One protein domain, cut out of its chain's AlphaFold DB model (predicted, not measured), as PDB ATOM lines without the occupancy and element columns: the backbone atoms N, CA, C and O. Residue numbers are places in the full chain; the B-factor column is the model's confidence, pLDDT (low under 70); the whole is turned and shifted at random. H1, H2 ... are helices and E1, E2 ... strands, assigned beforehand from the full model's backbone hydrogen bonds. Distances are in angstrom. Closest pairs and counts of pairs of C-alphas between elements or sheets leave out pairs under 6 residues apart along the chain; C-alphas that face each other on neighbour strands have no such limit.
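What this domain is: This is residues 312 to 373 of the 396 residues of an uncharacterized protein of Araneus ventricosus (UniProt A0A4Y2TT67). Two separate strand hairpins, E1-E2 and E3-E4, make a flat domain of little regular structure, with helix H1 near the second. Residues 321 to 326 stick out. Named elements hold 23 of the 62 printed residues, in order E1, E2, E3, E4, H1; the class is mixed and both sheets antiparallel. The whole is loose, radius of gyration of the C-alphas 13.2 A, spans 37 by 29 by 15 A.

Where its parts are: Find C-alpha 314 at (28.365, 151.359, 60.346); there E1, residues 314 to 318, begins and runs 13.3 A. Next come E2, 329 to 333, E3, 343 to 345, E4, 354 to 356, and H1, 359 to 365, ending at (44.829, 157.107, 49.126).

How they stand to each other: In hairpin E1 and E2, find N 316 and O 331 within hydrogen-bond range, 2.9 A; in hairpin E3 and E4, N 345 and O 354, 2.8 A. The closest C-alphas of E4 and H1, Thr 355 and Cys 362, are 7.5 A apart. In H1, 2 of 3 O i to N i+4 pairs are within range.

The domain as a whole: The printed part has no cut and no long link; pLDDT is under 70 at residues 351 and 364 to 373.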
ATOM      1  N   GLY A 312      26.312 154.521  54.114       90.25
ATOM      2  CA  GLY A 312      25.847 153.818  55.307       90.25
ATOM      3  C   GLY A 312      26.950 153.080  56.058       90.25
ATOM      4  O   GLY A 312      26.729 151.943  56.452       90.25
ATOM      5  N   LEU A 313      28.111 153.719  56.237       93.31
ATOM      6  CA  LEU A 313      29.180 153.212  57.096       93.31
ATOM      7  C   LEU A 313      28.662 153.031  58.534       93.31
ATOM      8  O   LEU A 313      28.314 154.004  59.210       93.31
ATOM      9  N   GLY A 314      28.632 151.782  58.982       92.88
ATOM     10  CA  GLY A 314      28.365 151.359  60.346       92.88
ATOM     11  C   GLY A 314      29.639 150.845  61.010       92.88
ATOM     12  O   GLY A 314      30.475 150.195  60.384       92.88
ATOM     13  N   LEU A 315      29.797 151.164  62.294       93.88
ATOM     14  CA  LEU A 315      30.834 150.602  63.149       93.88
ATOM     15  C   LEU A 315      30.177 150.144  64.446       93.88
ATOM     16  O   LEU A 315      29.567 150.939  65.165       93.88
ATOM     17  N   THR A 316      30.320 148.863  64.755       94.19
ATOM     18  CA  THR A 316      29.869 148.282  66.020       94.19
ATOM     19  C   THR A 316      31.021 147.570  66.709       94.19
ATOM     20  O   THR A 316      31.930 147.063  66.057       94.19
ATOM     21  N   ALA A 317      30.997 147.558  68.039       92.88
ATOM     22  CA  ALA A 317      31.969 146.857  68.865       92.88
ATOM     23  C   ALA A 317      31.222 145.884  69.779       92.88
ATOM     24  O   ALA A 317      30.237 146.277  70.412       92.88
ATOM     25  N   ASP A 318      31.685 144.639  69.857       91.25
ATOM     26  CA  ASP A 318      31.144 143.641  70.778       91.25
ATOM     27  C   ASP A 318      32.286 142.891  71.491       91.25
ATOM     28  O   ASP A 318      33.100 142.249  70.817       91.25
ATOM     29  N   PRO A 319      32.381 142.962  72.836       88.38
ATOM     30  CA  PRO A 319      31.551 143.758  73.751       88.38
ATOM     31  C   PRO A 319      31.974 145.240  73.829       88.38
ATOM     32  O   PRO A 319      33.137 145.589  73.669       88.38
ATOM     33  N   THR A 320      31.031 146.134  74.158       86.00
ATOM     34  CA  THR A 320      31.276 147.592  74.309       86.00
ATOM     35  C   THR A 320      31.901 147.992  75.649       86.00
ATOM     36  O   THR A 320      32.150 149.168  75.912       86.00
ATOM     37  N   SER A 321      32.105 147.037  76.552       86.25
ATOM     38  CA  SER A 321      32.727 147.256  77.855       86.25
ATOM     39  C   SER A 321      33.625 146.074  78.168       86.25
ATOM     40  O   SER A 321      33.141 144.964  78.381       86.25
ATOM     41  N   ILE A 322      34.924 146.343  78.198       86.75
ATOM     42  CA  ILE A 322      35.980 145.357  78.398       86.75
ATOM     43  C   ILE A 322      36.927 145.771  79.521       86.75
ATOM     44  O   ILE A 322      37.041 146.955  79.851       86.75
ATOM     45  N   LEU A 323      37.611 144.793  80.117       88.06
ATOM     46  CA  LEU A 323      38.761 145.052  80.973       88.06
ATOM     47  C   LEU A 323      40.027 145.211  80.113       88.06
ATOM     48  O   LEU A 323      40.097 144.669  79.010       88.06
ATOM     49  N   PRO A 324      41.055 145.928  80.605       85.62
ATOM     50  CA  PRO A 324      42.334 146.008  79.910       85.62
ATOM     51  C   PRO A 324      42.907 144.614  79.621       85.62
ATOM     52  O   PRO A 324      43.129 143.834  80.552       85.62
ATOM     53  N   GLY A 325      43.168 144.331  78.344       82.88
ATOM     54  CA  GLY A 325      43.683 143.045  77.865       82.88
ATOM     55  C   GLY A 325      42.626 142.064  77.345       82.88
ATOM     56  O   GLY A 325      43.014 141.002  76.863       82.88
ATOM     57  N   ASP A 326      41.333 142.396  77.417       87.69
ATOM     58  CA  ASP A 326      40.285 141.629  76.736       87.69
ATOM     59  C   ASP A 326      40.234 141.993  75.237       87.69
ATOM     60  O   ASP A 326      40.514 143.126  74.845       87.69
ATOM     61  N   GLU A 327      39.856 141.030  74.394       85.88
ATOM     62  CA  GLU A 327      39.696 141.220  72.947       85.88
ATOM     63  C   GLU A 327      38.340 141.879  72.629       85.88
ATOM     64  O   GLU A 327      37.303 141.462  73.154       85.88
ATOM     65  N   VAL A 328      38.340 142.888  71.752       88.25
ATOM     66  CA  VAL A 328      37.127 143.537  71.222       88.25
ATOM     67  C   VAL A 328      37.026 143.240  69.738       88.25
ATOM     68  O   VAL A 328      37.982 143.450  68.995       88.25
ATOM     69  N   VAL A 329      35.853 142.798  69.291       89.56
ATOM     70  CA  VAL A 329      35.588 142.621  67.864       89.56
ATOM     71  C   VAL A 329      34.883 143.862  67.335       89.56
ATOM     72  O   VAL A 329      33.757 144.163  67.735       89.56
ATOM     73  N   PHE A 330      35.534 144.557  66.406       90.69
ATOM     74  CA  PHE A 330      34.914 145.617  65.621       90.69
ATOM     75  C   PHE A 330      34.296 145.024  64.356       90.69
ATOM     76  O   PHE A 330      34.950 144.301  63.607       90.69
ATOM     77  N   SER A 331      33.023 145.324  64.116       91.56
ATOM     78  CA  SER A 331      32.344 145.014  62.859       91.56
ATOM     79  C   SER A 331      32.099 146.313  62.105       91.56
ATOM     80  O   SER A 331      31.444 147.213  62.629       91.56
ATOM     81  N   ILE A 332      32.660 146.393  60.898       91.88
ATOM     82  CA  ILE A 332      32.486 147.503  59.960       91.88
ATOM     83  C   ILE A 332      31.524 147.037  58.873       91.88
ATOM     84  O   ILE A 332      31.768 146.016  58.224       91.88
ATOM     85  N   ASP A 333      30.435 147.769  58.688       91.75
ATOM     86  CA  ASP A 333      29.402 147.470  57.706       91.75
ATOM     87  C   ASP A 333      29.127 148.671  56.799       91.75
ATOM     88  O   ASP A 333      29.401 149.818  57.142       91.75
ATOM     89  N   PHE A 334      28.613 148.388  55.604       92.31
ATOM     90  CA  PHE A 334      28.200 149.390  54.631       92.31
ATOM     91  C   PHE A 334      26.847 148.994  54.066       92.31
ATOM     92  O   PHE A 334      26.593 147.814  53.812       92.31
ATOM     93  N   VAL A 335      26.001 149.986  53.797       90.94
ATOM     94  CA  VAL A 335      24.822 149.776  52.950       90.94
ATOM     95  C   VAL A 335      25.272 149.557  51.507       90.94
ATOM     96  O   VAL A 335      24.732 148.693  50.819       90.94
ATOM     97  N   PHE A 336      26.278 150.314  51.065       84.56
ATOM     98  CA  PHE A 336      26.893 150.159  49.755       84.56
ATOM     99  C   PHE A 336      28.368 150.569  49.784       84.56
ATOM    100  O   PHE A 336      28.711 151.627  50.315       84.56
ATOM    101  N   ALA A 337      29.222 149.724  49.216       88.31
ATOM    102  CA  ALA A 337      30.641 149.971  48.998       88.31
ATOM    103  C   ALA A 337      31.052 149.284  47.692       88.31
ATOM    104  O   ALA A 337      30.578 148.181  47.396       88.31
ATOM    105  N   ASP A 338      31.911 149.933  46.917       88.12
ATOM    106  CA  ASP A 338      32.459 149.374  45.684       88.12
ATOM    107  C   ASP A 338      33.823 148.691  45.917       88.12
ATOM    108  O   ASP A 338      34.405 148.805  47.000       88.12
ATOM    109  N   PRO A 339      34.370 147.972  44.916       86.00
ATOM    110  CA  PRO A 339      35.699 147.363  45.017       86.00
ATOM    111  C   PRO A 339      36.853 148.363  45.197       86.00
ATOM    112  O   PRO A 339      37.967 147.946  45.522       86.00
ATOM    113  N   PHE A 340      36.606 149.658  44.983       86.56
ATOM    114  CA  PHE A 340      37.583 150.735  45.131       86.56
ATOM    115  C   PHE A 340      37.508 151.414  46.512       86.56
ATOM    116  O   PHE A 340      38.325 152.276  46.831       86.56
ATOM    117  N   THR A 341      36.579 150.999  47.374       87.75
ATOM    118  CA  THR A 341      36.429 151.555  48.716       87.75
ATOM    119  C   THR A 341      37.582 151.096  49.612       87.75
ATOM    120  O   THR A 341      37.804 149.899  49.812       87.75
ATOM    121  N   CYS A 342      38.303 152.064  50.182       87.50
ATOM    122  CA  CYS A 342      39.368 151.825  51.148       87.50
ATOM    123  C   CYS A 342      38.918 152.162  52.572       87.50
ATOM    124  O   CYS A 342      38.351 153.227  52.813       87.50
ATOM    125  N   ILE A 343      39.207 151.277  53.525       88.88
ATOM    126  CA  ILE A 343      38.841 151.441  54.930       88.88
ATOM    127  C   ILE A 343      40.117 151.588  55.749       88.88
ATOM    128  O   ILE A 343      40.910 150.652  55.826       88.88
ATOM    129  N   SER A 344      40.279 152.730  56.406       88.19
ATOM    130  CA  SER A 344      41.311 152.950  57.418       88.19
ATOM    131  C   SER A 344      40.711 152.807  58.817       88.19
ATOM    132  O   SER A 344      39.741 153.496  59.142       88.19
ATOM    133  N   PHE A 345      41.290 151.943  59.644       87.94
ATOM    134  CA  PHE A 345      40.892 151.718  61.028       87.94
ATOM    135  C   PHE A 345      42.006 152.166  61.976       87.94
ATOM    136  O   PHE A 345      43.134 151.675  61.905       87.94
ATOM    137  N   ASP A 346      41.669 153.100  62.863       87.94
ATOM    138  CA  ASP A 346      42.547 153.620  63.908       87.94
ATOM    139  C   ASP A 346      41.863 153.447  65.269       87.94
ATOM    140  O   ASP A 346      40.764 153.962  65.490       87.94
ATOM    141  N   ALA A 347      42.508 152.701  66.165       85.31
ATOM    142  CA  ALA A 347      42.043 152.490  67.534       85.31
ATOM    143  C   ALA A 347      42.593 153.538  68.528       85.31
ATOM    144  O   ALA A 347      42.277 153.460  69.713       85.31
ATOM    145  N   ASP A 348      43.400 154.505  68.069       83.81
ATOM    146  CA  ASP A 348      44.056 155.553  68.873       83.81
ATOM    147  C   ASP A 348      44.972 154.999  69.990       83.81
ATOM    148  O   ASP A 348      45.260 155.653  70.992       83.81
ATOM    149  N   GLU A 349      45.474 153.769  69.826       80.75
ATOM    150  CA  GLU A 349      46.381 153.119  70.789       80.75
ATOM    151  C   GLU A 349      47.868 153.424  70.515       80.75
ATOM    152  O   GLU A 349      48.760 152.940  71.213       80.75
ATOM    153  N   GLY A 350      48.156 154.264  69.512       70.31
ATOM    154  CA  GLY A 350      49.518 154.573  69.063       70.31
ATOM    155  C   GLY A 350      50.167 153.467  68.221       70.31
ATOM    156  O   GLY A 350      51.379 153.512  67.995       70.31
ATOM    157  N   GLU A 351      49.379 152.485  67.775       69.06
ATOM    158  CA  GLU A 351      49.785 151.434  66.837       69.06
ATOM    159  C   GLU A 351      49.647 151.879  65.365       69.06
ATOM    160  O   GLU A 351      49.181 152.976  65.061       69.06
ATOM    161  N   THR A 352      50.119 151.043  64.435       72.50
ATOM    162  CA  THR A 352      50.023 151.291  62.986       72.50
ATOM    163  C   THR A 352      48.574 151.259  62.505       72.50
ATOM    164  O   THR A 352      47.850 150.326  62.838       72.50
ATOM    165  N   LEU A 353      48.196 152.220  61.655       81.50
ATOM    166  CA  LEU A 353      46.896 152.273  60.981       81.50
ATOM    167  C   LEU A 353      46.613 150.949  60.253       81.50
ATOM    168  O   LEU A 353      47.378 150.550  59.362       81.50
ATOM    169  N   GLU A 354      45.520 150.276  60.614       84.69
ATOM    170  CA  GLU A 354      45.073 149.085  59.895       84.69
ATOM    171  C   GLU A 354      44.263 149.497  58.672       84.69
ATOM    172  O   GLU A 354      43.446 150.416  58.722       84.69
ATOM    173  N   THR A 355      44.502 148.837  57.542       86.50
ATOM    174  CA  THR A 355      43.814 149.158  56.289       86.50
ATOM    175  C   THR A 355      43.196 147.914  55.666       86.50
ATOM    176  O   THR A 355      43.828 146.856  55.595       86.50
ATOM    177  N   PHE A 356      41.952 148.055  55.206       85.75
ATOM    178  CA  PHE A 356      41.167 147.003  54.567       85.75
ATOM    179  C   PHE A 356      40.632 147.488  53.218       85.75
ATOM    180  O   PHE A 356      40.199 148.631  53.084       85.75
ATOM    181  N   GLY A 357      40.625 146.600  52.227       83.50
ATOM    182  CA  GLY A 357      40.188 146.901  50.866       83.50
ATOM    183  C   GLY A 357      41.162 146.341  49.836       83.50
ATOM    184  O   GLY A 357      41.983 145.474  50.151       83.50
ATOM    185  N   ASN A 358      41.070 146.833  48.603       81.38
ATOM    186  CA  ASN A 358      42.077 146.551  47.589       81.38
ATOM    187  C   ASN A 358      43.384 147.276  47.956       81.38
ATOM    188  O   ASN A 358      43.396 148.494  48.147       81.38
ATOM    189  N   GLU A 359      44.478 146.520  48.066       79.31
ATOM    190  CA  GLU A 359      45.785 147.040  48.475       79.31
ATOM    191  C   GLU A 359      46.308 148.139  47.548       79.31
ATOM    192  O   GLU A 359      46.828 149.147  48.023       79.31
ATOM    193  N   GLU A 360      46.131 147.978  46.239       75.81
ATOM    194  CA  GLU A 360      46.545 148.959  45.242       75.81
ATOM    195  C   GLU A 360      45.738 150.252  45.386       75.81
ATOM    196  O   GLU A 360      46.317 151.328  45.508       75.81
ATOM    197  N   THR A 361      44.412 150.152  45.503       75.81
ATOM    198  CA  THR A 361      43.544 151.324  45.679       75.81
ATOM    199  C   THR A 361      43.833 152.078  46.976       75.81
ATOM    200  O   THR A 361      43.913 153.303  46.995       75.81
ATOM    201  N   CYS A 362      44.024 151.358  48.075       78.50
ATOM    202  CA  CYS A 362      44.268 151.957  49.380       78.50
ATOM    203  C   CYS A 362      45.642 152.613  49.516       78.50
ATOM    204  O   CYS A 362      45.756 153.664  50.144       78.50
ATOM    205  N   ARG A 363      46.684 152.019  48.917       76.06
ATOM    206  CA  ARG A 363      48.035 152.604  48.894       76.06
ATOM    207  C   ARG A 363      48.081 153.938  48.155       76.06
ATOM    208  O   ARG A 363      48.926 154.766  48.465       76.06
ATOM    209  N   VAL A 364      47.183 154.144  47.195       68.06
ATOM    210  CA  VAL A 364      47.057 155.408  46.457       68.06
ATOM    211  C   VAL A 364      46.440 156.515  47.330       68.06
ATOM    212  O   VAL A 364      46.716 157.692  47.115       68.06
ATOM    213  N   ILE A 365      45.623 156.156  48.326       66.88
ATOM    214  CA  ILE A 365      44.829 157.107  49.126       66.88
ATOM    215  C   ILE A 365      45.504 157.459  50.465       66.88
ATOM    216  O   ILE A 365      45.306 158.561  50.976       66.88
ATOM    217  N   LEU A 366      46.288 156.548  51.045       68.56
ATOM    218  CA  LEU A 366      46.809 156.657  52.412       68.56
ATOM    219  C   LEU A 366      48.357 156.671  52.436       68.56
ATOM    220  O   LEU A 366      48.999 155.962  51.665       68.56
ATOM    221  N   GLU A 367      48.959 157.489  53.313       62.16
ATOM    222  CA  GLU A 367      50.421 157.698  53.419       62.16
ATOM    223  C   GLU A 367      51.207 156.465  53.947       62.16
ATOM    224  O   GLU A 367      50.641 155.526  54.510       62.16
ATOM    225  N   ASP A 368      52.542 156.477  53.789       57.44
ATOM    226  CA  ASP A 368      53.462 155.413  54.236       57.44
ATOM    227  C   ASP A 368      53.341 155.113  55.750       57.44
ATOM    228  O   ASP A 368      53.483 156.004  56.588       57.44
ATOM    229  N   GLY A 369      53.168 153.832  56.115       57.47
ATOM    230  CA  GLY A 369      53.103 153.369  57.519       57.47
ATOM    231  C   GLY A 369      51.970 152.390  57.857       57.47
ATOM    232  O   GLY A 369      51.806 152.031  59.022       57.47
ATOM    233  N   MET A 370      51.198 151.955  56.860       62.56
ATOM    234  CA  MET A 370      50.031 151.086  57.044       62.56
ATOM    235  C   MET A 370      50.375 149.604  57.191       62.56
ATOM    236  O   MET A 370      51.274 149.085  56.521       62.56
ATOM    237  N   HIS A 371      49.580 148.899  57.997       69.06
ATOM    238  CA  HIS A 371      49.564 147.440  58.039       69.06
ATOM    239  C   HIS A 371      48.352 146.908  57.256       69.06
ATOM    240  O   HIS A 371      47.200 147.149  57.621       69.06
ATOM    241  N   PHE A 372      48.618 146.184  56.167       66.00
ATOM    242  CA  PHE A 372      47.581 145.594  55.323       66.00
ATOM    243  C   PHE A 372      47.141 144.241  55.873       66.00
ATOM    244  O   PHE A 372      47.912 143.279  55.881       66.00
ATOM    245  N   ASN A 373      45.888 144.149  56.311       60.47
ATOM    246  CA  ASN A 373      45.343 142.906  56.840       60.47
ATOM    247  C   ASN A 373      44.843 142.036  55.667       60.47
ATOM    248  O   ASN A 373      43.661 142.042  55.316       60.47
TER     249      ASN A 373